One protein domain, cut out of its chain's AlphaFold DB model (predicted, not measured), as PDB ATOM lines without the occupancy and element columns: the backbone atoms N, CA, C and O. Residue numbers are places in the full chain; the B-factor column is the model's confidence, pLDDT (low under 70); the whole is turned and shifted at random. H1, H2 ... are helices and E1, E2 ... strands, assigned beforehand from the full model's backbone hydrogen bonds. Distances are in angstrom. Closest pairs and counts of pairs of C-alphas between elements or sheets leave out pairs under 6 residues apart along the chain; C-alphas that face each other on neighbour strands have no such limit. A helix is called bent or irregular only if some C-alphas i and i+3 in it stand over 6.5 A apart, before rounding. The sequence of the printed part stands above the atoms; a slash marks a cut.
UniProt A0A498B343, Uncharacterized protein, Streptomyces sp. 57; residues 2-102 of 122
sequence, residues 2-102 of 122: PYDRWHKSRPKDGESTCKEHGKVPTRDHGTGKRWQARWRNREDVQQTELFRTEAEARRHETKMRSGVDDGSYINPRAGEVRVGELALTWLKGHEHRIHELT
ATOM      1  N   PRO A   2      -5.893  48.552  47.762       92.75
ATOM      2  CA  PRO A   2      -6.372  48.027  46.490       92.75
ATOM      3  C   PRO A   2      -6.940  49.120  45.589       92.75
ATOM      4  O   PRO A   2      -7.581  50.062  46.051       92.75
ATOM      5  N   TYR A   3      -6.728  48.977  44.287       93.56
ATOM      6  CA  TYR A   3      -7.235  49.899  43.283       93.56
ATOM      7  C   TYR A   3      -8.591  49.418  42.745       93.56
ATOM      8  O   TYR A   3      -8.701  48.285  42.271       93.56
ATOM      9  N   ASP A   4      -9.613  50.276  42.807       93.81
ATOM     10  CA  ASP A   4     -10.922  50.019  42.196       93.81
ATOM     11  C   ASP A   4     -10.834  50.277  40.689       93.81
ATOM     12  O   ASP A   4     -10.627  51.409  40.251       93.81
ATOM     13  N   ARG A   5     -10.971  49.221  39.886       94.31
ATOM     14  CA  ARG A   5     -10.933  49.333  38.425       94.31
ATOM     15  C   ARG A   5     -12.254  49.762  37.827       94.31
ATOM     16  O   ARG A   5     -12.248  50.277  36.716       94.31
ATOM     17  N   TRP A   6     -13.368  49.503  38.504       93.75
ATOM     18  CA  TRP A   6     -14.699  49.734  37.946       93.75
ATOM     19  C   TRP A   6     -15.134  51.187  38.051       93.75
ATOM     20  O   TRP A   6     -16.008  51.607  37.301       93.75
ATOM     21  N   HIS A   7     -14.529  51.960  38.949       92.94
ATOM     22  CA  HIS A   7     -14.927  53.339  39.198       92.94
ATOM     23  C   HIS A   7     -13.739  54.288  39.124       92.94
ATOM     24  O   HIS A   7     -12.630  53.960  39.546       92.94
ATOM     25  N   LYS A   8     -13.975  55.495  38.608       90.25
ATOM     26  CA  LYS A   8     -12.957  56.549  38.604       90.25
ATOM     27  C   LYS A   8     -12.731  57.054  40.030       90.25
ATOM     28  O   LYS A   8     -13.685  57.338  40.748       90.25
ATOM     29  N   SER A   9     -11.469  57.225  40.422       87.38
ATOM     30  CA  SER A   9     -11.111  57.837  41.712       87.38
ATOM     31  C   SER A   9     -11.329  59.353  41.735       87.38
ATOM     32  O   SER A   9     -11.559  59.919  42.798       87.38
ATOM     33  N   ARG A  10     -11.250  60.007  40.570       87.81
ATOM     34  CA  ARG A  10     -11.479  61.445  40.382       87.81
ATOM     35  C   ARG A  10     -12.415  61.658  39.185       87.81
ATOM     36  O   ARG A  10     -11.924  61.768  38.060       87.81
ATOM     37  N   PRO A  11     -13.740  61.602  39.390       87.88
ATOM     38  CA  PRO A  11     -14.705  61.914  38.341       87.88
ATOM     39  C   PRO A  11     -14.675  63.409  37.995       87.88
ATOM     40  O   PRO A  11     -14.310  64.230  38.836       87.88
ATOM     41  N   LYS A  12     -15.042  63.754  36.758       86.81
ATOM     42  CA  LYS A  12     -15.295  65.148  36.365       86.81
ATOM     43  C   LYS A  12     -16.742  65.516  36.681       86.81
ATOM     44  O   LYS A  12     -17.617  64.648  36.653       86.81
ATOM     45  N   ASP A  13     -16.985  66.797  36.925       81.81
ATOM     46  CA  ASP A  13     -18.338  67.305  37.140       81.81
ATOM     47  C   ASP A  13     -19.219  67.038  35.911       81.81
ATOM     48  O   ASP A  13     -18.812  67.268  34.770       81.81
ATOM     49  N   GLY A  14     -20.420  66.506  36.154       81.81
ATOM     50  CA  GLY A  14     -21.407  66.176  35.119       81.81
ATOM     51  C   GLY A  14     -21.308  64.770  34.513       81.81
ATOM     52  O   GLY A  14     -22.140  64.420  33.679       81.81
ATOM     53  N   GLU A  15     -20.342  63.932  34.914       83.44
ATOM     54  CA  GLU A  15     -20.281  62.540  34.444       83.44
ATOM     55  C   GLU A  15     -21.373  61.666  35.098       83.44
ATOM     56  O   GLU A  15     -21.607  61.719  36.307       83.44
ATOM     57  N   SER A  16     -22.040  60.825  34.297       82.62
ATOM     58  CA  SER A  16     -23.121  59.953  34.772       82.62
ATOM     59  C   SER A  16     -22.612  58.906  35.767       82.62
ATOM     60  O   SER A  16     -21.666  58.171  35.472       82.62
ATOM     61  N   THR A  17     -23.273  58.789  36.918       90.25
ATOM     62  CA  THR A  17     -22.981  57.766  37.929       90.25
ATOM     63  C   THR A  17     -23.713  56.460  37.629       90.25
ATOM     64  O   THR A  17     -24.801  56.440  37.050       90.25
ATOM     65  N   CYS A  18     -23.117  55.330  38.012       86.81
ATOM     66  CA  CYS A  18     -23.798  54.044  37.940       86.81
ATOM     67  C   CYS A  18     -24.833  53.925  39.071       86.81
ATOM     68  O   CYS A  18     -24.589  54.353  40.199       86.81
ATOM     69  N   LYS A  19     -25.988  53.312  38.779       83.75
ATOM     70  CA  LYS A  19     -27.083  53.157  39.755       83.75
ATOM     71  C   LYS A  19     -26.710  52.267  40.943       83.75
ATOM     72  O   LYS A  19     -27.129  52.549  42.055       83.75
ATOM     73  N   GLU A  20     -25.923  51.218  40.713       84.12
ATOM     74  CA  GLU A  20     -25.604  50.231  41.753       84.12
ATOM     75  C   GLU A  20     -24.608  50.741  42.799       84.12
ATOM     76  O   GLU A  20     -24.717  50.394  43.971       84.12
ATOM     77  N   HIS A  21     -23.635  51.565  42.395       82.69
ATOM     78  CA  HIS A  21     -22.552  51.999  43.285       82.69
ATOM     79  C   HIS A  21     -22.496  53.515  43.507       82.69
ATOM     80  O   HIS A  21     -21.667  53.970  44.296       82.69
ATOM     81  N   GLY A  22     -23.314  54.307  42.804       83.75
ATOM     82  CA  GLY A  22     -23.346  55.770  42.927       83.75
ATOM     83  C   GLY A  22     -22.046  56.465  42.505       83.75
ATOM     84  O   GLY A  22     -21.823  57.622  42.846       83.75
ATOM     85  N   LYS A  23     -21.164  55.767  41.782       87.25
ATOM     86  CA  LYS A  23     -19.852  56.261  41.348       87.25
ATOM     87  C   LYS A  23     -19.787  56.321  39.834       87.25
ATOM     88  O   LYS A  23     -20.513  55.610  39.147       87.25
ATOM     89  N   VAL A  24     -18.897  57.149  39.300       90.62
ATOM     90  CA  VAL A  24     -18.716  57.213  37.851       90.62
ATOM     91  C   VAL A  24     -17.990  55.955  37.364       90.62
ATOM     92  O   VAL A  24     -16.871  55.690  37.827       90.62
ATOM     93  N   PRO A  25     -18.603  55.171  36.459       93.00
ATOM     94  CA  PRO A  25     -18.009  53.946  35.955       93.00
ATOM     95  C   PRO A  25     -16.811  54.241  35.045       93.00
ATOM     96  O   PRO A  25     -16.733  55.263  34.360       93.00
ATOM     97  N   THR A  26     -15.856  53.321  35.028       91.25
ATOM     98  CA  THR A  26     -14.823  53.244  33.990       91.25
ATOM     99  C   THR A  26     -15.309  52.364  32.836       91.25
ATOM    100  O   THR A  26     -16.358  51.726  32.915       91.25
ATOM    101  N   ARG A  27     -14.504  52.263  31.772       88.06
ATOM    102  CA  ARG A  27     -14.739  51.319  30.666       88.06
ATOM    103  C   ARG A  27     -14.814  49.856  31.123       88.06
ATOM    104  O   ARG A  27     -15.480  49.057  30.482       88.06
ATOM    105  N   ASP A  28     -14.141  49.518  32.221       87.00
ATOM    106  CA  ASP A  28     -14.068  48.148  32.734       87.00
ATOM    107  C   ASP A  28     -15.218  47.825  33.708       87.00
ATOM    108  O   ASP A  28     -15.275  46.720  34.249       87.00
ATOM    109  N   HIS A  29     -16.131  48.771  33.966       88.69
ATOM    110  CA  HIS A  29     -17.269  48.562  34.857       88.69
ATOM    111  C   HIS A  29     -18.154  47.407  34.362       88.69
ATOM    112  O   HIS A  29     -18.576  47.380  33.208       88.69
ATOM    113  N   GLY A  30     -18.437  46.442  35.240       86.12
ATOM    114  CA  GLY A  30     -19.211  45.242  34.904       86.12
ATOM    115  C   GLY A  30     -18.432  44.169  34.135       86.12
ATOM    116  O   GLY A  30     -18.963  43.084  33.917       86.12
ATOM    117  N   THR A  31     -17.169  44.418  33.766       90.00
ATOM    118  CA  THR A  31     -16.334  43.445  33.051       90.00
ATOM    119  C   THR A  31     -15.193  42.950  33.936       90.00
ATOM    120  O   THR A  31     -14.395  43.720  34.475       90.00
ATOM    121  N   GLY A  32     -15.089  41.628  34.076       90.50
ATOM    122  CA  GLY A  32     -14.010  40.984  34.819       90.50
ATOM    123  C   GLY A  32     -14.028  41.274  36.325       90.50
ATOM    124  O   GLY A  32     -15.075  41.362  36.961       90.50
ATOM    125  N   LYS A  33     -12.834  41.350  36.915       93.50
ATOM    126  CA  LYS A  33     -12.620  41.503  38.361       93.50
ATOM    127  C   LYS A  33     -12.412  42.978  38.730       93.50
ATOM    128  O   LYS A  33     -11.565  43.644  38.134       93.50
ATOM    129  N   ARG A  34     -13.152  43.455  39.737       94.38
ATOM    130  CA  ARG A  34     -13.193  44.866  40.161       94.38
ATOM    131  C   ARG A  34     -11.913  45.355  40.836       94.38
ATOM    132  O   ARG A  34     -11.460  46.461  40.557       94.38
ATOM    133  N   TRP A  35     -11.347  44.566  41.740       95.50
ATOM    134  CA  TRP A  35     -10.285  45.029  42.629       95.50
ATOM    135  C   TRP A  35      -8.920  44.608  42.115       95.50
ATOM    136  O   TRP A  35      -8.721  43.459  41.736       95.50
ATOM    137  N   GLN A  36      -7.968  45.531  42.111       95.00
ATOM    138  CA  GLN A  36      -6.593  45.264  41.716       95.00
ATOM    139  C   GLN A  36      -5.662  45.449  42.914       95.00
ATOM    140  O   GLN A  36      -5.534  46.553  43.442       95.00
ATOM    141  N   ALA A  37      -4.985  44.378  43.319       96.25
ATOM    142  CA  ALA A  37      -3.849  44.464  44.225       96.25
ATOM    143  C   ALA A  37      -2.627  44.952  43.439       96.25
ATOM    144  O   ALA A  37      -2.414  44.539  42.295       96.25
ATOM    145  N   ARG A  38      -1.834  45.836  44.047       94.94
ATOM    146  CA  ARG A  38      -0.585  46.352  43.477       94.94
ATOM    147  C   ARG A  38       0.504  46.272  44.532       94.94
ATOM    148  O   ARG A  38       0.297  46.757  45.639       94.94
ATOM    149  N   TRP A  39       1.647  45.704  44.184       94.19
ATOM    150  CA  TRP A  39       2.824  45.658  45.049       94.19
ATOM    151  C   TRP A  39       4.084  45.822  44.199       94.19
ATOM    152  O   TRP A  39       4.019  45.712  42.974       94.19
ATOM    153  N   ARG A  40       5.219  46.123  44.822       93.62
ATOM    154  CA  ARG A  40       6.518  46.139  44.141       93.62
ATOM    155  C   ARG A  40       7.333  44.939  44.591       93.62
ATOM    156  O   ARG A  40       7.252  44.564  45.758       93.62
ATOM    157  N   ASN A  41       8.042  44.306  43.664       90.00
ATOM    158  CA  ASN A  41       8.997  43.253  44.001       90.00
ATOM    159  C   ASN A  41      10.321  43.873  44.501       90.00
ATOM    160  O   ASN A  41      10.467  45.093  44.554       90.00
ATOM    161  N   ARG A  42      11.300  43.029  44.853       88.12
ATOM    162  CA  ARG A  42      12.638  43.481  45.287       88.12
ATOM    163  C   ARG A  42      13.421  44.248  44.219       88.12
ATOM    164  O   ARG A  42      14.310  45.013  44.556       88.12
ATOM    165  N   GLU A  43      13.072  44.055  42.954       87.44
ATOM    166  CA  GLU A  43      13.655  44.755  41.805       87.44
ATOM    167  C   GLU A  43      12.921  46.076  41.509       87.44
ATOM    168  O   GLU A  43      13.106  46.663  40.447       87.44
ATOM    169  N   ASP A  44      12.047  46.526  42.419       88.31
ATOM    170  CA  ASP A  44      11.206  47.721  42.286       88.31
ATOM    171  C   ASP A  44      10.199  47.676  41.110       88.31
ATOM    172  O   ASP A  44       9.530  48.658  40.776       88.31
ATOM    173  N   VAL A  45      10.004  46.500  40.510       90.88
ATOM    174  CA  VAL A  45       9.033  46.260  39.442       90.88
ATOM    175  C   VAL A  45       7.634  46.145  40.037       90.88
ATOM    176  O   VAL A  45       7.359  45.324  40.919       90.88
ATOM    177  N   GLN A  46       6.713  46.952  39.512       92.25
ATOM    178  CA  GLN A  46       5.318  46.924  39.926       92.25
ATOM    179  C   GLN A  46       4.612  45.672  39.400       92.25
ATOM    180  O   GLN A  46       4.445  45.480  38.196       92.25
ATOM    181  N   GLN A  47       4.115  44.868  40.327       93.62
ATOM    182  CA  GLN A  47       3.294  43.698  40.069       93.62
ATOM    183  C   GLN A  47       1.832  43.998  40.387       93.62
ATOM    184  O   GLN A  47       1.504  44.837  41.235       93.62
ATOM    185  N   THR A  48       0.933  43.334  39.664       93.44
ATOM    186  CA  THR A  48      -0.508  43.531  39.831       93.44
ATOM    187  C   THR A  48      -1.269  42.219  39.746       93.44
ATOM    188  O   THR A  48      -0.918  41.332  38.969       93.44
ATOM    189  N   GLU A  49      -2.362  42.111  40.493       93.38
ATOM    190  CA  GLU A  49      -3.264  40.962  40.417       93.38
ATOM    191  C   GLU A  49      -4.711  41.389  40.661       93.38
ATOM    192  O   GLU A  49      -4.977  42.394  41.321       93.38
ATOM    193  N   LEU A  50      -5.653  40.665  40.056       94.00
ATOM    194  CA  LEU A  50      -7.063  41.030  40.025       94.00
ATOM    195  C   LEU A  50      -7.905  40.111  40.916       94.00
ATOM    196  O   LEU A  50      -7.812  38.881  40.829       94.00
ATOM    197  N   PHE A  51      -8.823  40.710  41.670       95.12
ATOM    198  CA  PHE A  51      -9.697  40.073  42.656       95.12
ATOM    199  C   PHE A  51     -11.146  40.551  42.535       95.12
ATOM    200  O   PHE A  51     -11.439  41.640  42.034       95.12
ATOM    201  N   ARG A  52     -12.077  39.712  42.996       92.44
ATOM    202  CA  ARG A  52     -13.508  40.044  43.002       92.44
ATOM    203  C   ARG A  52     -13.869  40.979  44.148       92.44
ATOM    204  O   ARG A  52     -14.731  41.833  43.965       92.44
ATOM    205  N   THR A  53     -13.193  40.851  45.289       94.00
ATOM    206  CA  THR A  53     -13.485  41.628  46.498       94.00
ATOM    207  C   THR A  53     -12.292  42.471  46.952       94.00
ATOM    208  O   THR A  53     -11.132  42.121  46.723       94.00
ATOM    209  N   GLU A  54     -12.581  43.586  47.628       93.06
ATOM    210  CA  GLU A  54     -11.559  44.482  48.181       93.06
ATOM    211  C   GLU A  54     -10.733  43.780  49.256       93.06
ATOM    212  O   GLU A  54      -9.511  43.902  49.302       93.06
ATOM    213  N   ALA A  55     -11.411  43.013  50.113       95.62
ATOM    214  CA  ALA A  55     -10.785  42.327  51.230       95.62
ATOM    215  C   ALA A  55      -9.775  41.271  50.758       95.62
ATOM    216  O   ALA A  55      -8.696  41.160  51.339       95.62
ATOM    217  N   GLU A  56     -10.083  40.516  49.699       94.50
ATOM    218  CA  GLU A  56      -9.126  39.594  49.072       94.50
ATOM    219  C   GLU A  56      -7.931  40.342  48.484       94.50
ATOM    220  O   GLU A  56      -6.793  39.985  48.786       94.50
ATOM    221  N   ALA A  57      -8.178  41.408  47.714       96.06
ATOM    222  CA  ALA A  57      -7.107  42.205  47.122       96.06
ATOM    223  C   ALA A  57      -6.175  42.786  48.191       96.06
ATOM    224  O   ALA A  57      -4.957  42.719  48.053       96.06
ATOM    225  N   ARG A  58      -6.740  43.309  49.285       96.06
ATOM    226  CA  ARG A  58      -5.976  43.872  50.402       96.06
ATOM    227  C   ARG A  58      -5.172  42.802  51.130       96.06
ATOM    228  O   ARG A  58      -4.007  43.029  51.436       96.06
ATOM    229  N   ARG A  59      -5.777  41.643  51.411       95.94
ATOM    230  CA  ARG A  59      -5.078  40.512  52.041       95.94
ATOM    231  C   ARG A  59      -3.910  40.038  51.182       95.94
ATOM    232  O   ARG A  59      -2.824  39.823  51.710       95.94
ATOM    233  N   HIS A  60      -4.124  39.922  49.876       94.25
ATOM    234  CA  HIS A  60      -3.087  39.516  48.938       94.25
ATOM    235  C   HIS A  60      -1.965  40.557  48.826       94.25
ATOM    236  O   HIS A  60      -0.799  40.193  48.924       94.25
ATOM    237  N   GLU A  61      -2.301  41.845  48.691       94.81
ATOM    238  CA  GLU A  61      -1.324  42.944  48.681       94.81
ATOM    239  C   GLU A  61      -0.425  42.897  49.924       94.81
ATOM    240  O   GLU A  61       0.798  42.910  49.799       94.81
ATOM    241  N   THR A  62      -1.024  42.795  51.116       94.69
ATOM    242  CA  THR A  62      -0.275  42.701  52.375       94.69
ATOM    243  C   THR A  62       0.612  41.462  52.398       94.69
ATOM    244  O   THR A  62       1.787  41.582  52.723       94.69
ATOM    245  N   LYS A  63       0.085  40.294  52.005       93.31
ATOM    246  CA  LYS A  63       0.855  39.042  51.953       93.31
ATOM    247  C   LYS A  63       2.076  39.167  51.040       93.31
ATOM    248  O   LYS A  63       3.167  38.765  51.433       93.31
ATOM    249  N   MET A  64       1.899  39.717  49.840       94.12
ATOM    250  CA  MET A  64       2.995  39.880  48.884       94.12
ATOM    251  C   MET A  64       4.031  40.879  49.381       94.12
ATOM    252  O   MET A  64       5.220  40.600  49.289       94.12
ATOM    253  N   ARG A  65       3.595  42.005  49.958       92.25
ATOM    254  CA  ARG A  65       4.510  42.990  50.541       92.25
ATOM    255  C   ARG A  65       5.327  42.395  51.689       92.25
ATOM    256  O   ARG A  65       6.541  42.496  51.647       92.25
ATOM    257  N   SER A  66       4.688  41.687  52.624       93.38
ATOM    258  CA  SER A  66       5.399  40.986  53.703       93.38
ATOM    259  C   SER A  66       6.410  39.974  53.163       93.38
ATOM    260  O   SER A  66       7.542  39.949  53.616       93.38
ATOM    261  N   GLY A  67       6.057  39.197  52.132       90.88
ATOM    262  CA  GLY A  67       7.016  38.288  51.497       90.88
ATOM    263  C   GLY A  67       8.207  39.015  50.861       90.88
ATOM    264  O   GLY A  67       9.326  38.501  50.876       90.88
ATOM    265  N   VAL A  68       7.988  40.204  50.289       91.69
ATOM    266  CA  VAL A  68       9.065  41.030  49.715       91.69
ATOM    267  C   VAL A  68       9.987  41.526  50.822       91.69
ATOM    268  O   VAL A  68      11.206  41.377  50.684       91.69
ATOM    269  N   ASP A  69       9.415  42.023  51.918       90.00
ATOM    270  CA  ASP A  69      10.140  42.509  53.093       90.00
ATOM    271  C   ASP A  69      10.980  41.375  53.720       90.00
ATOM    272  O   ASP A  69      12.198  41.508  53.852       90.00
ATOM    273  N   ASP A  70      10.374  40.209  53.953       91.62
ATOM    274  CA  ASP A  70      11.021  39.029  54.553       91.62
ATOM    275  C   ASP A  70      12.008  38.323  53.603       91.62
ATOM    276  O   ASP A  70      12.871  37.560  54.030       91.62
ATOM    277  N   GLY A  71      11.885  38.550  52.292       87.00
ATOM    278  CA  GLY A  71      12.734  37.930  51.264       87.00
ATOM    279  C   GLY A  71      12.319  36.538  50.827       87.00
ATOM    280  O   GLY A  71      13.002  35.929  50.011       87.00
ATOM    281  N   SER A  72      11.167  36.070  51.299       86.00
ATOM    282  CA  SER A  72      10.518  34.838  50.845       86.00
ATOM    283  C   SER A  72       9.666  35.033  49.582       86.00
ATOM    284  O   SER A  72       9.010  34.099  49.121       86.00
ATOM    285  N   TYR A  73       9.640  36.245  49.019       85.00
ATOM    286  CA  TYR A  73       8.853  36.560  47.834       85.00
ATOM    287  C   TYR A  73       9.293  35.749  46.614       85.00
ATOM    288  O   TYR A  73      10.372  35.952  46.060       85.00
ATOM    289  N   ILE A  74       8.385  34.900  46.142       78.56
ATOM    290  CA  ILE A  74       8.461  34.246  44.839       78.56
ATOM    291  C   ILE A  74       7.412  34.908  43.952       78.56
ATOM    292  O   ILE A  74       6.243  34.994  44.332       78.56
ATOM    293  N   ASN A  75       7.818  35.386  42.773       76.69
ATOM    294  CA  ASN A  75       6.883  35.999  41.837       76.69
ATOM    295  C   ASN A  75       5.852  34.946  41.379       76.69
ATOM    296  O   ASN A  75       6.233  33.992  40.699       76.69
ATOM    297  N   PRO A  76       4.553  35.112  41.694       74.25
ATOM    298  CA  PRO A  76       3.532  34.117  41.366       74.25
ATOM    299  C   PRO A  76       3.351  33.920  39.855       74.25
ATOM    300  O   PRO A  76       2.963  32.838  39.428       74.25
ATOM    301  N   ARG A  77       3.682  34.926  39.032       70.69
ATOM    302  CA  ARG A  77       3.635  34.827  37.565       70.69
ATOM    303  C   ARG A  77       4.909  34.262  36.944       70.69
ATOM    304  O   ARG A  77       4.909  33.983  35.752       70.69
ATOM    305  N   ALA A  78       5.983  34.059  37.712       64.81
ATOM    306  CA  ALA A  78       7.214  33.474  37.171       64.81
ATOM    307  C   ALA A  78       7.022  32.026  36.677       64.81
ATOM    308  O   ALA A  78       7.836  31.543  35.903       64.81
ATOM    309  N   GLY A  79       5.941  31.349  37.086       60.81
ATOM    310  CA  GLY A  79       5.551  30.041  36.551       60.81
ATOM    311  C   GLY A  79       4.755  30.092  35.240       60.81
ATOM    312  O   GLY A  79       4.623  29.068  34.580       60.81
ATOM    313  N   GLU A  80       4.248  31.258  34.822       60.09
ATOM    314  CA  GLU A  80       3.476  31.433  33.579       60.09
ATOM    315  C   GLU A  80       4.389  31.616  32.349       60.09
ATOM    316  O   GLU A  80       4.055  32.338  31.407       60.09
ATOM    317  N   VAL A  81       5.564  30.980  32.340       61.38
ATOM    318  CA  VAL A  81       6.419  30.950  31.148       61.38
ATOM    319  C   VAL A  81       5.710  30.114  30.089       61.38
ATOM    320  O   VAL A  81       5.286  28.983  30.341       61.38
ATOM    321  N   ARG A  82       5.565  30.661  28.880       60.62
ATOM    322  CA  ARG A  82       4.984  29.915  27.759       60.62
ATOM    323  C   ARG A  82       5.848  28.685  27.496       60.62
ATOM    324  O   ARG A  82       7.061  28.807  27.358       60.62
ATOM    325  N   VAL A  83       5.228  27.511  27.354       59.19
ATOM    326  CA  VAL A  83       5.943  26.241  27.111       59.19
ATOM    327  C   VAL A  83       6.926  26.354  25.936       59.19
ATOM    328  O   VAL A  83       8.013  25.794  25.997       59.19
ATOM    329  N   GLY A  84       6.596  27.142  24.906       59.38
ATOM    330  CA  GLY A  84       7.500  27.417  23.785       59.38
ATOM    331  C   GLY A  84       8.792  28.153  24.174       59.38
ATOM    332  O   GLY A  84       9.863  27.793  23.697       59.38
ATOM    333  N   GLU A  85       8.730  29.136  25.072       61.91
ATOM    334  CA  GLU A  85       9.915  29.863  25.562       61.91
ATOM    335  C   GLU A  85      10.783  28.975  26.463       61.91
ATOM    336  O   GLU A  85      12.017  29.003  26.382       61.91
ATOM    337  N   LEU A  86      10.142  28.117  27.262       66.00
ATOM    338  CA  LEU A  86      10.830  27.106  28.060       66.00
ATOM    339  C   LEU A  86      11.525  26.063  27.169       66.00
ATOM    340  O   LEU A  86      12.688  25.745  27.403       66.00
ATOM    341  N   ALA A  87      10.854  25.578  26.119       60.28
ATOM    342  CA  ALA A  87      11.407  24.604  25.178       60.28
ATOM    343  C   ALA A  87      12.629  25.150  24.425       60.28
ATOM    344  O   ALA A  87      13.632  24.451  24.289       60.28
ATOM    345  N   LEU A  88      12.591  26.416  23.993       69.06
ATOM    346  CA  LEU A  88      13.734  27.067  23.344       69.06
ATOM    347  C   LEU A  88      14.921  27.245  24.300       69.06
ATOM    348  O   LEU A  88      16.069  27.052  23.901       69.06
ATOM    349  N   THR A  89      14.655  27.584  25.562       71.69
ATOM    350  CA  THR A  89      15.694  27.691  26.601       71.69
ATOM    351  C   THR A  89      16.312  26.326  26.908       71.69
ATOM    352  O   THR A  89      17.531  26.204  27.011       71.69
ATOM    353  N   TRP A  90      15.481  25.284  26.986       68.12
ATOM    354  CA  TRP A  90      15.920  23.908  27.201       68.12
ATOM    355  C   TRP A  90      16.786  23.387  26.045       68.12
ATOM    356  O   TRP A  90      17.857  22.837  26.293       68.12
ATOM    357  N   LEU A  91      16.385  23.634  24.790       66.06
ATOM    358  CA  LEU A  91      17.168  23.266  23.604       66.06
ATOM    359  C   LEU A  91      18.526  23.982  23.557       66.06
ATOM    360  O   LEU A  91      19.538  23.330  23.315       66.06
ATOM    361  N   LYS A  92      18.572  25.289  23.854       67.75
ATOM    362  CA  LYS A  92      19.836  26.048  23.939       67.75
ATOM    363  C   LYS A  92      20.768  25.503  25.022       67.75
ATOM    364  O   LYS A  92      21.958  25.349  24.785       67.75
ATOM    365  N   GLY A  93      20.234  25.154  26.193       69.00
ATOM    366  CA  GLY A  93      21.023  24.551  27.274       69.00
ATOM    367  C   GLY A  93      21.526  23.132  26.973       69.00
ATOM    368  O   GLY A  93      22.448  22.653  27.632       69.00
ATOM    369  N   HIS A  94      20.937  22.453  25.985       63.69
ATOM    370  CA  HIS A  94      21.298  21.096  25.573       63.69
ATOM    371  C   HIS A  94      22.106  21.026  24.268       63.69
ATOM    372  O   HIS A  94      22.491  19.925  23.880       63.69
ATOM    373  N   GLU A  95      22.436  22.155  23.634       59.19
ATOM    374  CA  GLU A  95      23.217  22.215  22.386       59.19
ATOM    375  C   GLU A  95      24.518  21.397  22.467       59.19
ATOM    376  O   GLU A  95      24.795  20.570  21.601       59.19
ATOM    377  N   HIS A  96      25.258  21.530  23.570       60.19
ATOM    378  CA  HIS A  96      26.519  20.810  23.783       60.19
ATOM    379  C   HIS A  96      26.341  19.305  24.052       60.19
ATOM    380  O   HIS A  96      27.272  18.539  23.833       60.19
ATOM    381  N   ARG A  97      25.159  18.867  24.518       51.81
ATOM    382  CA  ARG A  97      24.838  17.445  24.764       51.81
ATOM    383  C   ARG A  97      24.259  16.742  23.539       51.81
ATOM    384  O   ARG A  97      24.367  15.529  23.429       51.81
ATOM    385  N   ILE A  98      23.634  17.484  22.629       52.19
ATOM    386  CA  ILE A  98      23.057  16.934  21.392       52.19
ATOM    387  C   ILE A  98      24.155  16.666  20.342       52.19
ATOM    388  O   ILE A  98      23.956  15.870  19.429       52.19
ATOM    389  N   HIS A  99      25.343  17.254  20.517       43.97
ATOM    390  CA  HIS A  99      26.495  17.121  19.619       43.97
ATOM    391  C   HIS A  99      27.166  15.725  19.616       43.97
ATOM    392  O   HIS A  99      28.056  15.478  18.806       43.97
ATOM    393  N   GLU A 100      26.756  14.789  20.480       41.06
ATOM    394  CA  GLU A 100      27.267  13.403  20.462       41.06
ATOM    395  C   GLU A 100      26.536  12.493  19.457       41.06
ATOM    396  O   GLU A 100      26.997  11.389  19.164       41.06
ATOM    397  N   LEU A 101      25.418  12.945  18.878       45.25
ATOM    398  CA  LEU A 101      24.693  12.200  17.851       45.25
ATOM    399  C   LEU A 101      25.077  12.715  16.463       45.25
ATOM    400  O   LEU A 101      24.722  13.818  16.054       45.25
ATOM    401  N   THR A 102      25.832  11.875  15.760       40.59
ATOM    402  CA  THR A 102      26.350  12.086  14.403       40.59
ATOM    403  C   THR A 102      25.330  12.663  13.405       40.59
ATOM    404  O   THR A 102      24.132  12.357  13.416       40.59
TER     405      THR A 102
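This is residues 2 to 102 of the 122 residues of an uncharacterized protein of Streptomyces sp. 57 (UniProt A0A498B343). A two-stranded hairpin, E1 and E2, has the helix H1 packed over one of its faces, mainly on E1, and this small unit is the core. Beyond the end where E1 begins lies a large loop region from the long unnamed stretch of residues 2 to 34; from the other side a tail, residues 78 to 102 with H3, sticks out free and makes much of the length. The printed part has 101 residues, with elements in the order E1, E2, H1, H2, H3: an antiparallel sheet of two strands and three helices, a mixed class with under half of the residues in named elements. The whole is extended, with a radius of gyration of the C-alphas of 21.1 A and spans of 74 by 32 by 20 A.

Find C-alpha 35 at (-10.285, 45.029, 42.629); from there E1, residues 35 to 40, runs 16.9 A. E2, residues 46 to 51, returns over 16.7 A. Look next at H1, residues 54 to 70, which begins at C-alpha 54 at (-11.559, 44.482, 48.181) and is 24.1 A long. H2 is residues 76 to 79, irregular but only just: C-alphas 76 and 79 are 6.6 A apart. H3, residues 83 to 98, is 20.3 A long and ends at C-alpha 98 at (23.057, 16.934, 21.392); it is irregular, with C-alphas 93 and 96 7.5 A apart, and has a kink of 38 degrees near residue 92.

Start at the hairpin of E1 and E2, antiparallel at 157 degrees, where N 37 and O 49 are 2.8 A apart and N 51 and O 35 are 2.8 A apart, both within hydrogen-bond range. Residues 3 to 4 make a short antiparallel pairing with residues 35 to 36 of E1. H1 has 13 pairs of C-alphas within 8 A of E1, the closest being those of Ala 37 and Ala 57, 4.9 A apart. With E2 it has 3 such pairs, the closest being Phe 51 and Ala 57 at 5.6 A between C-alphas. E2 and H2 are near each other, with 5 pairs of C-alphas within 10 A. H3 is apart from E1, E2, H1 and H2. In H1 every O i to N i+4 pair is within hydrogen-bond range, in H3 10 of 12, and H2 is too short for such a pair.

Look to Gly 14 and Thr 102 for the two C-alphas farthest apart, 75.1 A. Without the free residues 78 to 102, the body of 76 residues spans 47 by 20 by 17 A. The printed part has no cut, and the four links between named elements are tight. Mean pLDDT of the printed part is 82.4; residues 78 to 88 and 90 to 102 are under 70.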